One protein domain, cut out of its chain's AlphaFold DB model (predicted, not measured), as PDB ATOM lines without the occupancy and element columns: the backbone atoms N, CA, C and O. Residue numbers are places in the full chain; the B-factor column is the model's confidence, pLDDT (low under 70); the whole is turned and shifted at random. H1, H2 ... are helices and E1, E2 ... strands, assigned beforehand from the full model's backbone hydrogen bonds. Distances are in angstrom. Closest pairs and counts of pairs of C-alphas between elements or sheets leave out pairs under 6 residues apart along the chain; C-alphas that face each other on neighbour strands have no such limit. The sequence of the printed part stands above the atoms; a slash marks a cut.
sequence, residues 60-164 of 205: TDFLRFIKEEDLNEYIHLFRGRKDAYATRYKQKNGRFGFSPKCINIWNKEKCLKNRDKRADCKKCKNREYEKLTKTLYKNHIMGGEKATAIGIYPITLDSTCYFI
ATOM      1  N   THR A  60       2.637   5.490 -31.704       45.91
ATOM      2  CA  THR A  60       3.685   4.758 -32.419       45.91
ATOM      3  C   THR A  60       3.220   4.320 -33.803       45.91
ATOM      4  O   THR A  60       4.050   4.210 -34.703       45.91
ATOM      5  N   ASP A  61       1.908   4.150 -34.005       42.38
ATOM      6  CA  ASP A  61       1.359   3.668 -35.278       42.38
ATOM      7  C   ASP A  61       0.876   4.800 -36.200       42.38
ATOM      8  O   ASP A  61       1.061   4.711 -37.412       42.38
ATOM      9  N   PHE A  62       0.372   5.916 -35.653       43.06
ATOM     10  CA  PHE A  62      -0.046   7.087 -36.447       43.06
ATOM     11  C   PHE A  62       1.152   7.828 -37.078       43.06
ATOM     12  O   PHE A  62       1.050   8.404 -38.156       43.06
ATOM     13  N   LEU A  63       2.325   7.766 -36.437       50.62
ATOM     14  CA  LEU A  63       3.532   8.491 -36.860       50.62
ATOM     15  C   LEU A  63       4.349   7.761 -37.939       50.62
ATOM     16  O   LEU A  63       5.310   8.326 -38.467       50.62
ATOM     17  N   ARG A  64       3.976   6.523 -38.300       54.25
ATOM     18  CA  ARG A  64       4.662   5.739 -39.344       54.25
ATOM     19  C   ARG A  64       4.359   6.208 -40.770       54.25
ATOM     20  O   ARG A  64       5.140   5.895 -41.664       54.25
ATOM     21  N   PHE A  65       3.303   6.996 -40.974       58.91
ATOM     22  CA  PHE A  65       2.902   7.500 -42.290       58.91
ATOM     23  C   PHE A  65       2.411   8.952 -42.216       58.91
ATOM     24  O   PHE A  65       1.264   9.244 -42.540       58.91
ATOM     25  N   ILE A  66       3.283   9.882 -41.806       69.12
ATOM     26  CA  ILE A  66       3.024  11.308 -42.062       69.12
ATOM     27  C   ILE A  66       3.097  11.505 -43.578       69.12
ATOM     28  O   ILE A  66       4.172  11.322 -44.164       69.12
ATOM     29  N   LYS A  67       1.965  11.839 -44.205       81.19
ATOM     30  CA  LYS A  67       1.920  12.147 -45.635       81.19
ATOM     31  C   LYS A  67       2.659  13.451 -45.907       81.19
ATOM     32  O   LYS A  67       2.781  14.321 -45.043       81.19
ATOM     33  N   GLU A  68       3.173  13.581 -47.121       83.12
ATOM     34  CA  GLU A  68       3.958  14.751 -47.509       83.12
ATOM     35  C   GLU A  68       3.100  16.026 -47.484       83.12
ATOM     36  O   GLU A  68       3.587  17.090 -47.097       83.12
ATOM     37  N   GLU A  69       1.818  15.900 -47.837       82.62
ATOM     38  CA  GLU A  69       0.820  16.967 -47.805       82.62
ATOM     39  C   GLU A  69       0.566  17.452 -46.372       82.62
ATOM     40  O   GLU A  69       0.661  18.652 -46.117       82.62
ATOM     41  N   ASP A  70       0.349  16.527 -45.432       82.31
ATOM     42  CA  ASP A  70       0.109  16.841 -44.018       82.31
ATOM     43  C   ASP A  70       1.330  17.540 -43.394       82.31
ATOM     44  O   ASP A  70       1.209  18.505 -42.639       82.31
ATOM     45  N   LEU A  71       2.541  17.094 -43.750       83.25
ATOM     46  CA  LEU A  71       3.780  17.725 -43.295       83.25
ATOM     47  C   LEU A  71       3.950  19.135 -43.875       83.25
ATOM     48  O   LEU A  71       4.393  20.038 -43.169       83.25
ATOM     49  N   ASN A  72       3.622  19.334 -45.152       85.00
ATOM     50  CA  ASN A  72       3.680  20.655 -45.780       85.00
ATOM     51  C   ASN A  72       2.673  21.619 -45.150       85.00
ATOM     52  O   ASN A  72       3.006  22.778 -44.914       85.00
ATOM     53  N   GLU A  73       1.475  21.133 -44.840       82.12
ATOM     54  CA  GLU A  73       0.456  21.885 -44.119       82.12
ATOM     55  C   GLU A  73       0.929  22.272 -42.714       82.12
ATOM     56  O   GLU A  73       0.865  23.446 -42.348       82.12
ATOM     57  N   TYR A  74       1.487  21.324 -41.959       83.50
ATOM     58  CA  TYR A  74       2.052  21.606 -40.643       83.50
ATOM     59  C   TYR A  74       3.153  22.671 -40.721       83.50
ATOM     60  O   TYR A  74       3.150  23.637 -39.965       83.50
ATOM     61  N   ILE A  75       4.078  22.544 -41.676       87.94
ATOM     62  CA  ILE A  75       5.139  23.535 -41.896       87.94
ATOM     63  C   ILE A  75       4.548  24.899 -42.250       87.94
ATOM     64  O   ILE A  75       5.068  25.914 -41.801       87.94
ATOM     65  N   HIS A  76       3.482  24.936 -43.049       85.06
ATOM     66  CA  HIS A  76       2.819  26.176 -43.428       85.06
ATOM     67  C   HIS A  76       2.181  26.869 -42.218       85.06
ATOM     68  O   HIS A  76       2.339  28.080 -42.088       85.06
ATOM     69  N   LEU A  77       1.505  26.126 -41.341       83.38
ATOM     70  CA  LEU A  77       0.879  26.664 -40.128       83.38
ATOM     71  C   LEU A  77       1.923  27.113 -39.097       83.38
ATOM     72  O   LEU A  77       1.834  28.208 -38.553       83.38
ATOM     73  N   PHE A  78       2.959  26.304 -38.884       86.00
ATOM     74  CA  PHE A  78       4.011  26.548 -37.900       86.00
ATOM     75  C   PHE A  78       5.283  27.086 -38.567       86.00
ATOM     76  O   PHE A  78       6.384  26.571 -38.355       86.00
ATOM     77  N   ARG A  79       5.156  28.116 -39.412       87.19
ATOM     78  CA  ARG A  79       6.305  28.773 -40.057       87.19
ATOM     79  C   ARG A  79       6.808  29.975 -39.258       87.19
ATOM     80  O   ARG A  79       6.065  30.646 -38.555       87.19
ATOM     81  N   GLY A  80       8.096  30.252 -39.410       91.06
ATOM     82  CA  GLY A  80       8.786  31.408 -38.840       91.06
ATOM     83  C   GLY A  80      10.137  31.578 -39.521       91.06
ATOM     84  O   GLY A  80      10.271  31.324 -40.723       91.06
ATOM     85  N   ARG A  81      11.171  31.954 -38.765       94.62
ATOM     86  CA  ARG A  81      12.541  32.008 -39.296       94.62
ATOM     87  C   ARG A  81      13.008  30.656 -39.830       94.62
ATOM     88  O   ARG A  81      12.945  29.639 -39.148       94.62
ATOM     89  N   LYS A  82      13.551  30.672 -41.049       93.88
ATOM     90  CA  LYS A  82      14.136  29.490 -41.707       93.88
ATOM     91  C   LYS A  82      15.623  29.311 -41.385       93.88
ATOM     92  O   LYS A  82      16.172  28.230 -41.570       93.88
ATOM     93  N   ASP A  83      16.287  30.364 -40.915       95.56
ATOM     94  CA  ASP A  83      17.726  30.401 -40.641       95.56
ATOM     95  C   ASP A  83      18.094  30.033 -39.194       95.56
ATOM     96  O   ASP A  83      19.275  29.908 -38.879       95.56
ATOM     97  N   ALA A  84      17.105  29.855 -38.314       95.56
ATOM     98  CA  ALA A  84      17.318  29.488 -36.921       95.56
ATOM     99  C   ALA A  84      16.102  28.767 -36.331       95.56
ATOM    100  O   ALA A  84      14.960  29.068 -36.669       95.56
ATOM    101  N   TYR A  85      16.352  27.879 -35.371       95.50
ATOM    102  CA  TYR A  85      15.327  27.272 -34.522       95.50
ATOM    103  C   TYR A  85      15.872  27.029 -33.111       95.50
ATOM    104  O   TYR A  85      17.088  27.036 -32.884       95.50
ATOM    105  N   ALA A  86      14.978  26.825 -32.148       94.62
ATOM    106  CA  ALA A  86      15.337  26.489 -30.780       94.62
ATOM    107  C   ALA A  86      15.260  24.977 -30.547       94.62
ATOM    108  O   ALA A  86      14.337  24.322 -31.013       94.62
ATOM    109  N   THR A  87      16.185  24.418 -29.771       91.75
ATOM    110  CA  THR A  87      16.103  23.032 -29.286       91.75
ATOM    111  C   THR A  87      15.814  22.988 -27.801       91.75
ATOM    112  O   THR A  87      16.410  23.753 -27.031       91.75
ATOM    113  N   ARG A  88      14.960  22.045 -27.397       89.56
ATOM    114  CA  ARG A  88      14.689  21.753 -25.990       89.56
ATOM    115  C   ARG A  88      15.906  21.132 -25.302       89.56
ATOM    116  O   ARG A  88      16.535  20.222 -25.834       89.56
ATOM    117  N   TYR A  89      16.192  21.566 -24.081       85.44
ATOM    118  CA  TYR A  89      17.179  20.962 -23.189       85.44
ATOM    119  C   TYR A  89      16.602  20.817 -21.781       85.44
ATOM    120  O   TYR A  89      15.724  21.576 -21.375       85.44
ATOM    121  N   LYS A  90      17.099  19.837 -21.020       87.19
ATOM    122  CA  LYS A  90      16.714  19.639 -19.618       87.19
ATOM    123  C   LYS A  90      17.670  20.406 -18.706       87.19
ATOM    124  O   LYS A  90      18.889  20.263 -18.804       87.19
ATOM    125  N   GLN A  91      17.119  21.238 -17.836       87.19
ATOM    126  CA  GLN A  91      17.843  21.956 -16.796       87.19
ATOM    127  C   GLN A  91      18.120  21.040 -15.593       87.19
ATOM    128  O   GLN A  91      17.483  20.002 -15.413       87.19
ATOM    129  N   LYS A  92      19.054  21.452 -14.726       88.75
ATOM    130  CA  LYS A  92      19.409  20.694 -13.512       88.75
ATOM    131  C   LYS A  92      18.245  20.543 -12.527       88.75
ATOM    132  O   LYS A  92      18.162  19.528 -11.854       88.75
ATOM    133  N   ASN A  93      17.349  21.526 -12.470       90.44
ATOM    134  CA  ASN A  93      16.139  21.512 -11.637       90.44
ATOM    135  C   ASN A  93      15.008  20.639 -12.221       90.44
ATOM    136  O   ASN A  93      13.884  20.693 -11.738       90.44
ATOM    137  N   GLY A  94      15.269  19.889 -13.297       87.69
ATOM    138  CA  GLY A  94      14.283  19.036 -13.956       87.69
ATOM    139  C   GLY A  94      13.385  19.748 -14.969       87.69
ATOM    140  O   GLY A  94      12.761  19.057 -15.771       87.69
ATOM    141  N   ARG A  95      13.362  21.090 -14.999       87.56
ATOM    142  CA  ARG A  95      12.586  21.869 -15.977       87.56
ATOM    143  C   ARG A  95      13.195  21.774 -17.370       87.56
ATOM    144  O   ARG A  95      14.383  21.490 -17.532       87.56
ATOM    145  N   PHE A  96      12.395  22.062 -18.386       85.00
ATOM    146  CA  PHE A  96      12.882  22.191 -19.754       85.00
ATOM    147  C   PHE A  96      13.128  23.658 -20.098       85.00
ATOM    148  O   PHE A  96      12.443  24.550 -19.610       85.00
ATOM    149  N   GLY A  97      14.137  23.909 -20.924       87.19
ATOM    150  CA  GLY A  97      14.368  25.203 -21.554       87.19
ATOM    151  C   GLY A  97      14.535  25.036 -23.055       87.19
ATOM    152  O   GLY A  97      14.768  23.929 -23.540       87.19
ATOM    153  N   PHE A  98      14.451  26.144 -23.778       90.31
ATOM    154  CA  PHE A  98      14.701  26.203 -25.212       90.31
ATOM    155  C   PHE A  98      15.838  27.180 -25.483       90.31
ATOM    156  O   PHE A  98      15.958  28.217 -24.834       90.31
ATOM    157  N   SER A  99      16.717  26.832 -26.416       91.19
ATOM    158  CA  SER A  99      17.814  27.714 -26.821       91.19
ATOM    159  C   SER A  99      18.112  27.562 -28.308       91.19
ATOM    160  O   SER A  99      17.930  26.455 -28.821       91.19
ATOM    161  N   PRO A 100      18.578  28.626 -28.990       94.25
ATOM    162  CA  PRO A 100      18.926  28.540 -30.400       94.25
ATOM    163  C   PRO A 100      19.940  27.424 -30.659       94.25
ATOM    164  O   PRO A 100      20.964  27.328 -29.967       94.25
ATOM    165  N   LYS A 101      19.697  26.613 -31.688       94.44
ATOM    166  CA  LYS A 101      20.645  25.593 -32.127       94.44
ATOM    167  C   LYS A 101      21.820  26.244 -32.849       94.44
ATOM    168  O   LYS A 101      21.676  26.769 -33.948       94.44
ATOM    169  N   CYS A 102      22.994  26.201 -32.227       94.88
ATOM    170  CA  CYS A 102      24.246  26.648 -32.834       94.88
ATOM    171  C   CYS A 102      25.014  25.445 -33.390       94.88
ATOM    172  O   CYS A 102      25.288  24.507 -32.635       94.88
ATOM    173  N   ILE A 103      25.422  25.483 -34.662       95.50
ATOM    174  CA  ILE A 103      26.185  24.380 -35.276       95.50
ATOM    175  C   ILE A 103      27.573  24.230 -34.643       95.50
ATOM    176  O   ILE A 103      28.111  23.133 -34.524       95.50
ATOM    177  N   ASN A 104      28.132  25.339 -34.152       95.62
ATOM    178  CA  ASN A 104      29.466  25.376 -33.569       95.62
ATOM    179  C   ASN A 104      29.486  24.956 -32.091       95.62
ATOM    180  O   ASN A 104      30.563  24.921 -31.507       95.62
ATOM    181  N   ILE A 105      28.344  24.632 -31.461       91.94
ATOM    182  CA  ILE A 105      28.258  24.410 -30.003       91.94
ATOM    183  C   ILE A 105      29.248  23.350 -29.490       91.94
ATOM    184  O   ILE A 105      29.817  23.531 -28.416       91.94
ATOM    185  N   TRP A 106      29.516  22.309 -30.284       91.38
ATOM    186  CA  TRP A 106      30.443  21.214 -29.961       91.38
ATOM    187  C   TRP A 106      31.856  21.400 -30.531       91.38
ATOM    188  O   TRP A 106      32.744  20.592 -30.266       91.38
ATOM    189  N   ASN A 107      32.094  22.466 -31.300       94.25
ATOM    190  CA  ASN A 107      33.418  22.783 -31.814       94.25
ATOM    191  C   ASN A 107      34.241  23.467 -30.705       94.25
ATOM    192  O   ASN A 107      33.980  24.615 -30.336       94.25
ATOM    193  N   LYS A 108      35.248  22.758 -30.179       91.81
ATOM    194  CA  LYS A 108      36.108  23.216 -29.070       91.81
ATOM    195  C   LYS A 108      36.939  24.460 -29.412       91.81
ATOM    196  O   LYS A 108      37.320  25.213 -28.510       91.81
ATOM    197  N   GLU A 109      37.219  24.684 -30.692       92.38
ATOM    198  CA  GLU A 109      37.980  25.834 -31.182       92.38
ATOM    199  C   GLU A 109      37.087  27.068 -31.326       92.38
ATOM    200  O   GLU A 109      37.458  28.151 -30.880       92.38
ATOM    201  N   LYS A 110      35.880  26.894 -31.875       94.25
ATOM    202  CA  LYS A 110      34.958  27.999 -32.177       94.25
ATOM    203  C   LYS A 110      34.073  28.407 -31.002       94.25
ATOM    204  O   LYS A 110      33.806  29.598 -30.823       94.25
ATOM    205  N   CYS A 111      33.572  27.451 -30.224       94.50
ATOM    206  CA  CYS A 111      32.585  27.711 -29.184       94.50
ATOM    207  C   CYS A 111      33.224  27.788 -27.798       94.50
ATOM    208  O   CYS A 111      33.630  26.783 -27.208       94.50
ATOM    209  N   LEU A 112      33.212  29.002 -27.242       92.19
ATOM    210  CA  LEU A 112      33.745  29.303 -25.915       92.19
ATOM    211  C   LEU A 112      33.023  28.549 -24.789       92.19
ATOM    212  O   LEU A 112      33.657  28.268 -23.779       92.19
ATOM    213  N   LYS A 113      31.761  28.120 -24.976       89.75
ATOM    214  CA  LYS A 113      31.020  27.330 -23.970       89.75
ATOM    215  C   LYS A 113      31.665  25.987 -23.623       89.75
ATOM    216  O   LYS A 113      31.386  25.448 -22.555       89.75
ATOM    217  N   ASN A 114      32.544  25.471 -24.486       87.31
ATOM    218  CA  ASN A 114      33.322  24.265 -24.199       87.31
ATOM    219  C   ASN A 114      34.420  24.494 -23.146       87.31
ATOM    220  O   ASN A 114      34.879  23.531 -22.542       87.31
ATOM    221  N   ARG A 115      34.838  25.748 -22.924       88.12
ATOM    222  CA  ARG A 115      35.885  26.132 -21.960       88.12
ATOM    223  C   ARG A 115      35.312  26.938 -20.798       88.12
ATOM    224  O   ARG A 115      35.668  26.701 -19.652       88.12
ATOM    225  N   ASP A 116      34.377  27.834 -21.094       89.44
ATOM    226  CA  ASP A 116      33.645  28.638 -20.124       89.44
ATOM    227  C   ASP A 116      32.135  28.518 -20.358       89.44
ATOM    228  O   ASP A 116      31.565  29.126 -21.265       89.44
ATOM    229  N   LYS A 117      31.454  27.771 -19.484       85.38
ATOM    230  CA  LYS A 117      29.999  27.560 -19.559       85.38
ATOM    231  C   LYS A 117      29.185  28.857 -19.424       85.38
ATOM    232  O   LYS A 117      28.011  28.848 -19.793       85.38
ATOM    233  N   ARG A 118      29.773  29.942 -18.904       87.12
ATOM    234  CA  ARG A 118      29.133  31.258 -18.740       87.12
ATOM    235  C   ARG A 118      29.302  32.163 -19.963       87.12
ATOM    236  O   ARG A 118      28.736  33.252 -19.974       87.12
ATOM    237  N   ALA A 119      30.020  31.714 -20.996       90.12
ATOM    238  CA  ALA A 119      30.228  32.486 -22.213       90.12
ATOM    239  C   ALA A 119      28.896  32.930 -22.847       90.12
ATOM    240  O   ALA A 119      28.011  32.115 -23.143       90.12
ATOM    241  N   ASP A 120      28.778  34.236 -23.088       89.94
ATOM    242  CA  ASP A 120      27.580  34.854 -23.648       89.94
ATOM    243  C   ASP A 120      27.500  34.637 -25.167       89.94
ATOM    244  O   ASP A 120      28.264  35.199 -25.958       89.94
ATOM    245  N   CYS A 121      26.522  33.839 -25.599       90.69
ATOM    246  CA  CYS A 121      26.277  33.605 -27.018       90.69
ATOM    247  C   CYS A 121      25.821  34.870 -27.763       90.69
ATOM    248  O   CYS A 121      26.006  34.925 -28.979       90.69
ATOM    249  N   LYS A 122      25.277  35.897 -27.093       88.44
ATOM    250  CA  LYS A 122      24.863  37.154 -27.743       88.44
ATOM    251  C   LYS A 122      26.054  37.935 -28.309       88.44
ATOM    252  O   LYS A 122      25.917  38.555 -29.360       88.44
ATOM    253  N   LYS A 123      27.231  37.825 -27.687       89.94
ATOM    254  CA  LYS A 123      28.482  38.482 -28.121       89.94
ATOM    255  C   LYS A 123      29.434  37.557 -28.895       89.94
ATOM    256  O   LYS A 123      30.533  37.961 -29.264       89.94
ATOM    257  N   CYS A 124      29.041  36.304 -29.132       93.44
ATOM    258  CA  CYS A 124      29.885  35.317 -29.801       93.44
ATOM    259  C   CYS A 124      30.050  35.629 -31.299       93.44
ATOM    260  O   CYS A 124      29.069  35.620 -32.040       93.44
ATOM    261  N   LYS A 125      31.299  35.830 -31.748       93.31
ATOM    262  CA  LYS A 125      31.645  36.064 -33.164       93.31
ATOM    263  C   LYS A 125      31.543  34.810 -34.042       93.31
ATOM    264  O   LYS A 125      31.309  34.926 -35.232       93.31
ATOM    265  N   ASN A 126      31.664  33.621 -33.449       94.50
ATOM    266  CA  ASN A 126      31.542  32.330 -34.144       94.50
ATOM    267  C   ASN A 126      30.115  31.756 -34.068       94.50
ATOM    268  O   ASN A 126      29.912  30.542 -34.174       94.50
ATOM    269  N   ARG A 127      29.124  32.604 -33.769       93.56
ATOM    270  CA  ARG A 127      27.733  32.184 -33.656       93.56
ATOM    271  C   ARG A 127      27.170  31.918 -35.040       93.56
ATOM    272  O   ARG A 127      27.116  32.814 -35.869       93.56
ATOM    273  N   GLU A 128      26.689  30.701 -35.229       95.12
ATOM    274  CA  GLU A 128      26.128  30.256 -36.493       95.12
ATOM    275  C   GLU A 128      24.977  29.304 -36.191       95.12
ATOM    276  O   GLU A 128      25.164  28.286 -35.514       95.12
ATOM    277  N   TYR A 129      23.773  29.697 -36.600       95.81
ATOM    278  CA  TYR A 129      22.558  28.951 -36.309       95.81
ATOM    279  C   TYR A 129      22.289  27.902 -37.379       95.81
ATOM    280  O   TYR A 129      22.544  28.108 -38.563       95.81
ATOM    281  N   GLU A 130      21.794  26.752 -36.934       95.69
ATOM    282  CA  GLU A 130      21.362  25.696 -37.838       95.69
ATOM    283  C   GLU A 130      20.027  26.086 -38.486       95.69
ATOM    284  O   GLU A 130      19.111  26.562 -37.808       95.69
ATOM    285  N   LYS A 131      19.919  25.880 -39.803       96.56
ATOM    286  CA  LYS A 131      18.694  26.167 -40.555       96.56
ATOM    287  C   LYS A 131      17.571  25.226 -40.128       96.56
ATOM    288  O   LYS A 131      17.790  24.036 -39.909       96.56
ATOM    289  N   LEU A 132      16.354  25.752 -40.080       94.81
ATOM    290  CA  LEU A 132      15.157  24.963 -39.838       94.81
ATOM    291  C   LEU A 132      14.765  24.224 -41.126       94.81
ATOM    292  O   LEU A 132      14.523  24.843 -42.161       94.81
ATOM    293  N   THR A 133      14.730  22.891 -41.079       94.00
ATOM    294  CA  THR A 133      14.519  22.025 -42.250       94.00
ATOM    295  C   THR A 133      13.250  21.191 -42.126       94.00
ATOM    296  O   THR A 133      12.782  20.898 -41.026       94.00
ATOM    297  N   LYS A 134      12.724  20.722 -43.262       92.25
ATOM    298  CA  LYS A 134      11.581  19.797 -43.316       92.25
ATOM    299  C   LYS A 134      11.802  18.528 -42.481       92.25
ATOM    300  O   LYS A 134      10.883  18.054 -41.818       92.25
ATOM    301  N   THR A 135      13.029  18.012 -42.453       90.12
ATOM    302  CA  THR A 135      13.401  16.859 -41.622       90.12
ATOM    303  C   THR A 135      13.258  17.158 -40.130       90.12
ATOM    304  O   THR A 135      12.808  16.290 -39.386       90.12
ATOM    305  N   LEU A 136      13.584  18.375 -39.681       90.94
ATOM    306  CA  LEU A 136      13.399  18.775 -38.282       90.94
ATOM    307  C   LEU A 136      11.916  18.832 -37.900       90.94
ATOM    308  O   LEU A 136      11.556  18.305 -36.852       90.94
ATOM    309  N   TYR A 137      11.059  19.376 -38.767       89.25
ATOM    310  CA  TYR A 137       9.604  19.333 -38.579       89.25
ATOM    311  C   TYR A 137       9.075  17.901 -38.505       89.25
ATOM    312  O   TYR A 137       8.360  17.549 -37.570       89.25
ATOM    313  N   LYS A 138       9.488  17.039 -39.440       86.81
ATOM    314  CA  LYS A 138       9.100  15.625 -39.432       86.81
ATOM    315  C   LYS A 138       9.506  14.942 -38.125       86.81
ATOM    316  O   LYS A 138       8.681  14.292 -37.493       86.81
ATOM    317  N   ASN A 139      10.749  15.140 -37.685       84.88
ATOM    318  CA  ASN A 139      11.260  14.575 -36.436       84.88
ATOM    319  C   ASN A 139      10.540  15.123 -35.196       84.88
ATOM    320  O   ASN A 139      10.405  14.402 -34.210       84.88
ATOM    321  N   HIS A 140      10.098  16.381 -35.230       86.56
ATOM    322  CA  HIS A 140       9.320  16.990 -34.156       86.56
ATOM    323  C   HIS A 140       7.957  16.309 -33.998       86.56
ATOM    324  O   HIS A 140       7.632  15.863 -32.900       86.56
ATOM    325  N   ILE A 141       7.217  16.156 -35.102       83.19
ATOM    326  CA  ILE A 141       5.889  15.520 -35.121       83.19
ATOM    327  C   ILE A 141       5.992  14.033 -34.765       83.19
ATOM    328  O   ILE A 141       5.195  13.525 -33.983       83.19
ATOM    329  N   MET A 142       7.003  13.334 -35.298       77.81
ATOM    330  CA  MET A 142       7.231  11.907 -35.035       77.81
ATOM    331  C   MET A 142       7.513  11.575 -33.566       77.81
ATOM    332  O   MET A 142       7.383  10.413 -33.184       77.81
ATOM    333  N   GLY A 143       7.881  12.554 -32.736       74.25
ATOM    334  CA  GLY A 143       8.011  12.352 -31.298       74.25
ATOM    335  C   GLY A 143       8.924  11.177 -30.891       74.25
ATOM    336  O   GLY A 143       9.832  10.749 -31.607       74.25
ATOM    337  N   GLY A 144       8.706  10.664 -29.679       63.22
ATOM    338  CA  GLY A 144       9.506   9.588 -29.085       63.22
ATOM    339  C   GLY A 144      10.679  10.077 -28.227       63.22
ATOM    340  O   GLY A 144      10.985  11.266 -28.161       63.22
ATOM    341  N   GLU A 145      11.350   9.143 -27.544       56.34
ATOM    342  CA  GLU A 145      12.383   9.446 -26.533       56.34
ATOM    343  C   GLU A 145      13.574  10.248 -27.079       56.34
ATOM    344  O   GLU A 145      14.224  10.985 -26.338       56.34
ATOM    345  N   LYS A 146      13.850  10.117 -28.382       53.19
ATOM    346  CA  LYS A 146      14.945  10.803 -29.079       53.19
ATOM    347  C   LYS A 146      14.487  11.995 -29.924       53.19
ATOM    348  O   LYS A 146      15.345  12.676 -30.487       53.19
ATOM    349  N   ALA A 147      13.182  12.267 -30.036       63.28
ATOM    350  CA  ALA A 147      12.729  13.417 -30.810       63.28
ATOM    351  C   ALA A 147      13.145  14.722 -30.143       63.28
ATOM    352  O   ALA A 147      12.936  14.968 -28.950       63.28
ATOM    353  N   THR A 148      13.735  15.585 -30.958       71.19
ATOM    354  CA  THR A 148      14.087  16.933 -30.545       71.19
ATOM    355  C   THR A 148      12.832  17.783 -30.645       71.19
ATOM    356  O   THR A 148      12.381  18.095 -31.743       71.19
ATOM    357  N   ALA A 149      12.260  18.166 -29.504       86.06
ATOM    358  CA  ALA A 149      11.286  19.247 -29.493       86.06
ATOM    359  C   ALA A 149      11.977  20.518 -30.005       86.06
ATOM    360  O   ALA A 149      13.026  20.912 -29.472       86.06
ATOM    361  N   ILE A 150      11.407  21.110 -31.053       91.88
ATOM    362  CA  ILE A 150      11.905  22.333 -31.669       91.88
ATOM    363  C   ILE A 150      10.974  23.492 -31.329       91.88
ATOM    364  O   ILE A 150       9.772  23.301 -31.201       91.88
ATOM    365  N   GLY A 151      11.544  24.680 -31.166       92.12
ATOM    366  CA  GLY A 151      10.807  25.938 -31.098       92.12
ATOM    367  C   GLY A 151      11.098  26.771 -32.339       92.12
ATOM    368  O   GLY A 151      12.234  26.795 -32.822       92.12
ATOM    369  N   ILE A 152      10.081  27.456 -32.847       93.75
ATOM    370  CA  ILE A 152      10.193  28.377 -33.980       93.75
ATOM    371  C   ILE A 152      10.399  29.795 -33.452       93.75
ATOM    372  O   ILE A 152       9.896  30.149 -32.388       93.75
ATOM    373  N   TYR A 153      11.140  30.613 -34.197       93.19
ATOM    374  CA  TYR A 153      11.206  32.051 -33.950       93.19
ATOM    375  C   TYR A 153      10.144  32.764 -34.812       93.19
ATOM    376  O   TYR A 153      10.285  32.719 -36.038       93.19
ATOM    377  N   PRO A 154       9.111  33.389 -34.198       90.44
ATOM    378  CA  PRO A 154       7.980  34.017 -34.898       90.44
ATOM    379  C   PRO A 154       8.395  35.106 -35.876       90.44
ATOM    380  O   PRO A 154       7.946  35.142 -37.017       90.44
ATOM    381  N   ILE A 155       9.261  35.989 -35.377       90.50
ATOM    382  CA  ILE A 155       9.646  37.228 -36.036       90.50
ATOM    383  C   ILE A 155      10.745  36.898 -37.033       90.50
ATOM    384  O   ILE A 155      11.805  36.385 -36.653       90.50
ATOM    385  N   THR A 156      10.482  37.171 -38.302       90.12
ATOM    386  CA  THR A 156      11.397  36.944 -39.419       90.12
ATOM    387  C   THR A 156      12.539  37.971 -39.443       90.12
ATOM    388  O   THR A 156      12.651  38.846 -38.585       90.12
ATOM    389  N   LEU A 157      13.453  37.839 -40.411       90.00
ATOM    390  CA  LEU A 157      14.587  38.761 -40.560       90.00
ATOM    391  C   LEU A 157      14.169  40.144 -41.081       90.00
ATOM    392  O   LEU A 157      14.859  41.119 -40.811       90.00
ATOM    393  N   ASP A 158      13.053  40.209 -41.799       93.06
ATOM    394  CA  ASP A 158      12.378  41.414 -42.288       93.06
ATOM    395  C   ASP A 158      11.374  41.982 -41.271       93.06
ATOM    396  O   ASP A 158      10.582  42.850 -41.612       93.06
ATOM    397  N   SER A 159      11.419  41.520 -40.014       90.44
ATOM    398  CA  SER A 159      10.555  41.997 -38.925       90.44
ATOM    399  C   SER A 159       9.054  41.748 -39.135       90.44
ATOM    400  O   SER A 159       8.237  42.379 -38.470       90.44
ATOM    401  N   THR A 160       8.692  40.778 -39.977       90.25
ATOM    402  CA  THR A 160       7.316  40.302 -40.168       90.25
ATOM    403  C   THR A 160       7.029  39.074 -39.287       90.25
ATOM    404  O   THR A 160       7.936  38.473 -38.698       90.25
ATOM    405  N   CYS A 161       5.755  38.702 -39.125       88.94
ATOM    406  CA  CYS A 161       5.331  37.537 -38.340       88.94
ATOM    407  C   CYS A 161       4.176  36.807 -39.040       88.94
ATOM    408  O   CYS A 161       3.384  37.421 -39.745       88.94
ATOM    409  N   TYR A 162       4.071  35.493 -38.831       82.00
ATOM    410  CA  TYR A 162       3.028  34.659 -39.444       82.00
ATOM    411  C   TYR A 162       1.879  34.293 -38.508       82.00
ATOM    412  O   TYR A 162       0.899  33.706 -38.958       82.00
ATOM    413  N   PHE A 163       2.007  34.582 -37.215       79.06
ATOM    414  CA  PHE A 163       1.003  34.230 -36.224       79.06
ATOM    415  C   PHE A 163       0.746  35.373 -35.252       79.06
ATOM    416  O   PHE A 163       1.644  36.143 -34.909       79.06
ATOM    417  N   ILE A 164      -0.503  35.434 -34.807       78.25
ATOM    418  CA  ILE A 164      -0.972  36.294 -33.728       78.25
ATOM    419  C   ILE A 164      -1.220  35.376 -32.538       78.25
ATOM    420  O   ILE A 164      -1.868  34.338 -32.679       78.25
TER     421      ILE A 164
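Overview. This is residues 60 to 164 of the 205 residues of an uncharacterized protein of Breznakia blatticola (UniProt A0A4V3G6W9). There is little regular structure: a small antiparallel hairpin, E1 and E2, lies near the middle, with helices H1, H2 and H4 grouped at one end and short H3 among loops toward the other. The 105 printed residues hold 37 in named elements, ordered H1, H2, E1, E2, H3, H4, mixed helices and strands. The whole is only just loose, close to compact, with radius of gyration of the C-alphas 15.7 A, spanning 43 by 35 by 25 A.

Along the chain. H1, residues 62 to 65, begins at C-alpha 62 (-0.046, 7.087, -36.447). H2 is residues 68 to 77, 14.3 A; E1 86 to 90; E2 96 to 100; H3 103 to 106; H4 134 to 142, ending at C-alpha 142 (7.231, 11.907, -35.035).

Arrangement. In the hairpin, N 87 and O 99 are within hydrogen-bond range, 2.8 A. H2 touches H4, about perpendicular at 85 degrees, closest C-alphas Leu 71 and Lys 138, 6.9 A. H1 only just touches H4, with 3 pairs of C-alphas within 8 A, closest Leu 63 and Met 142, 5.4 A. H3 touches no helix. Every O i to N i+4 pair is within range in H2 and H4.

Size, cuts and confidence. The printed part has no cut. H3 to H4 is a long link. Residues 60 to 66 and 144 to 147 are under pLDDT 70.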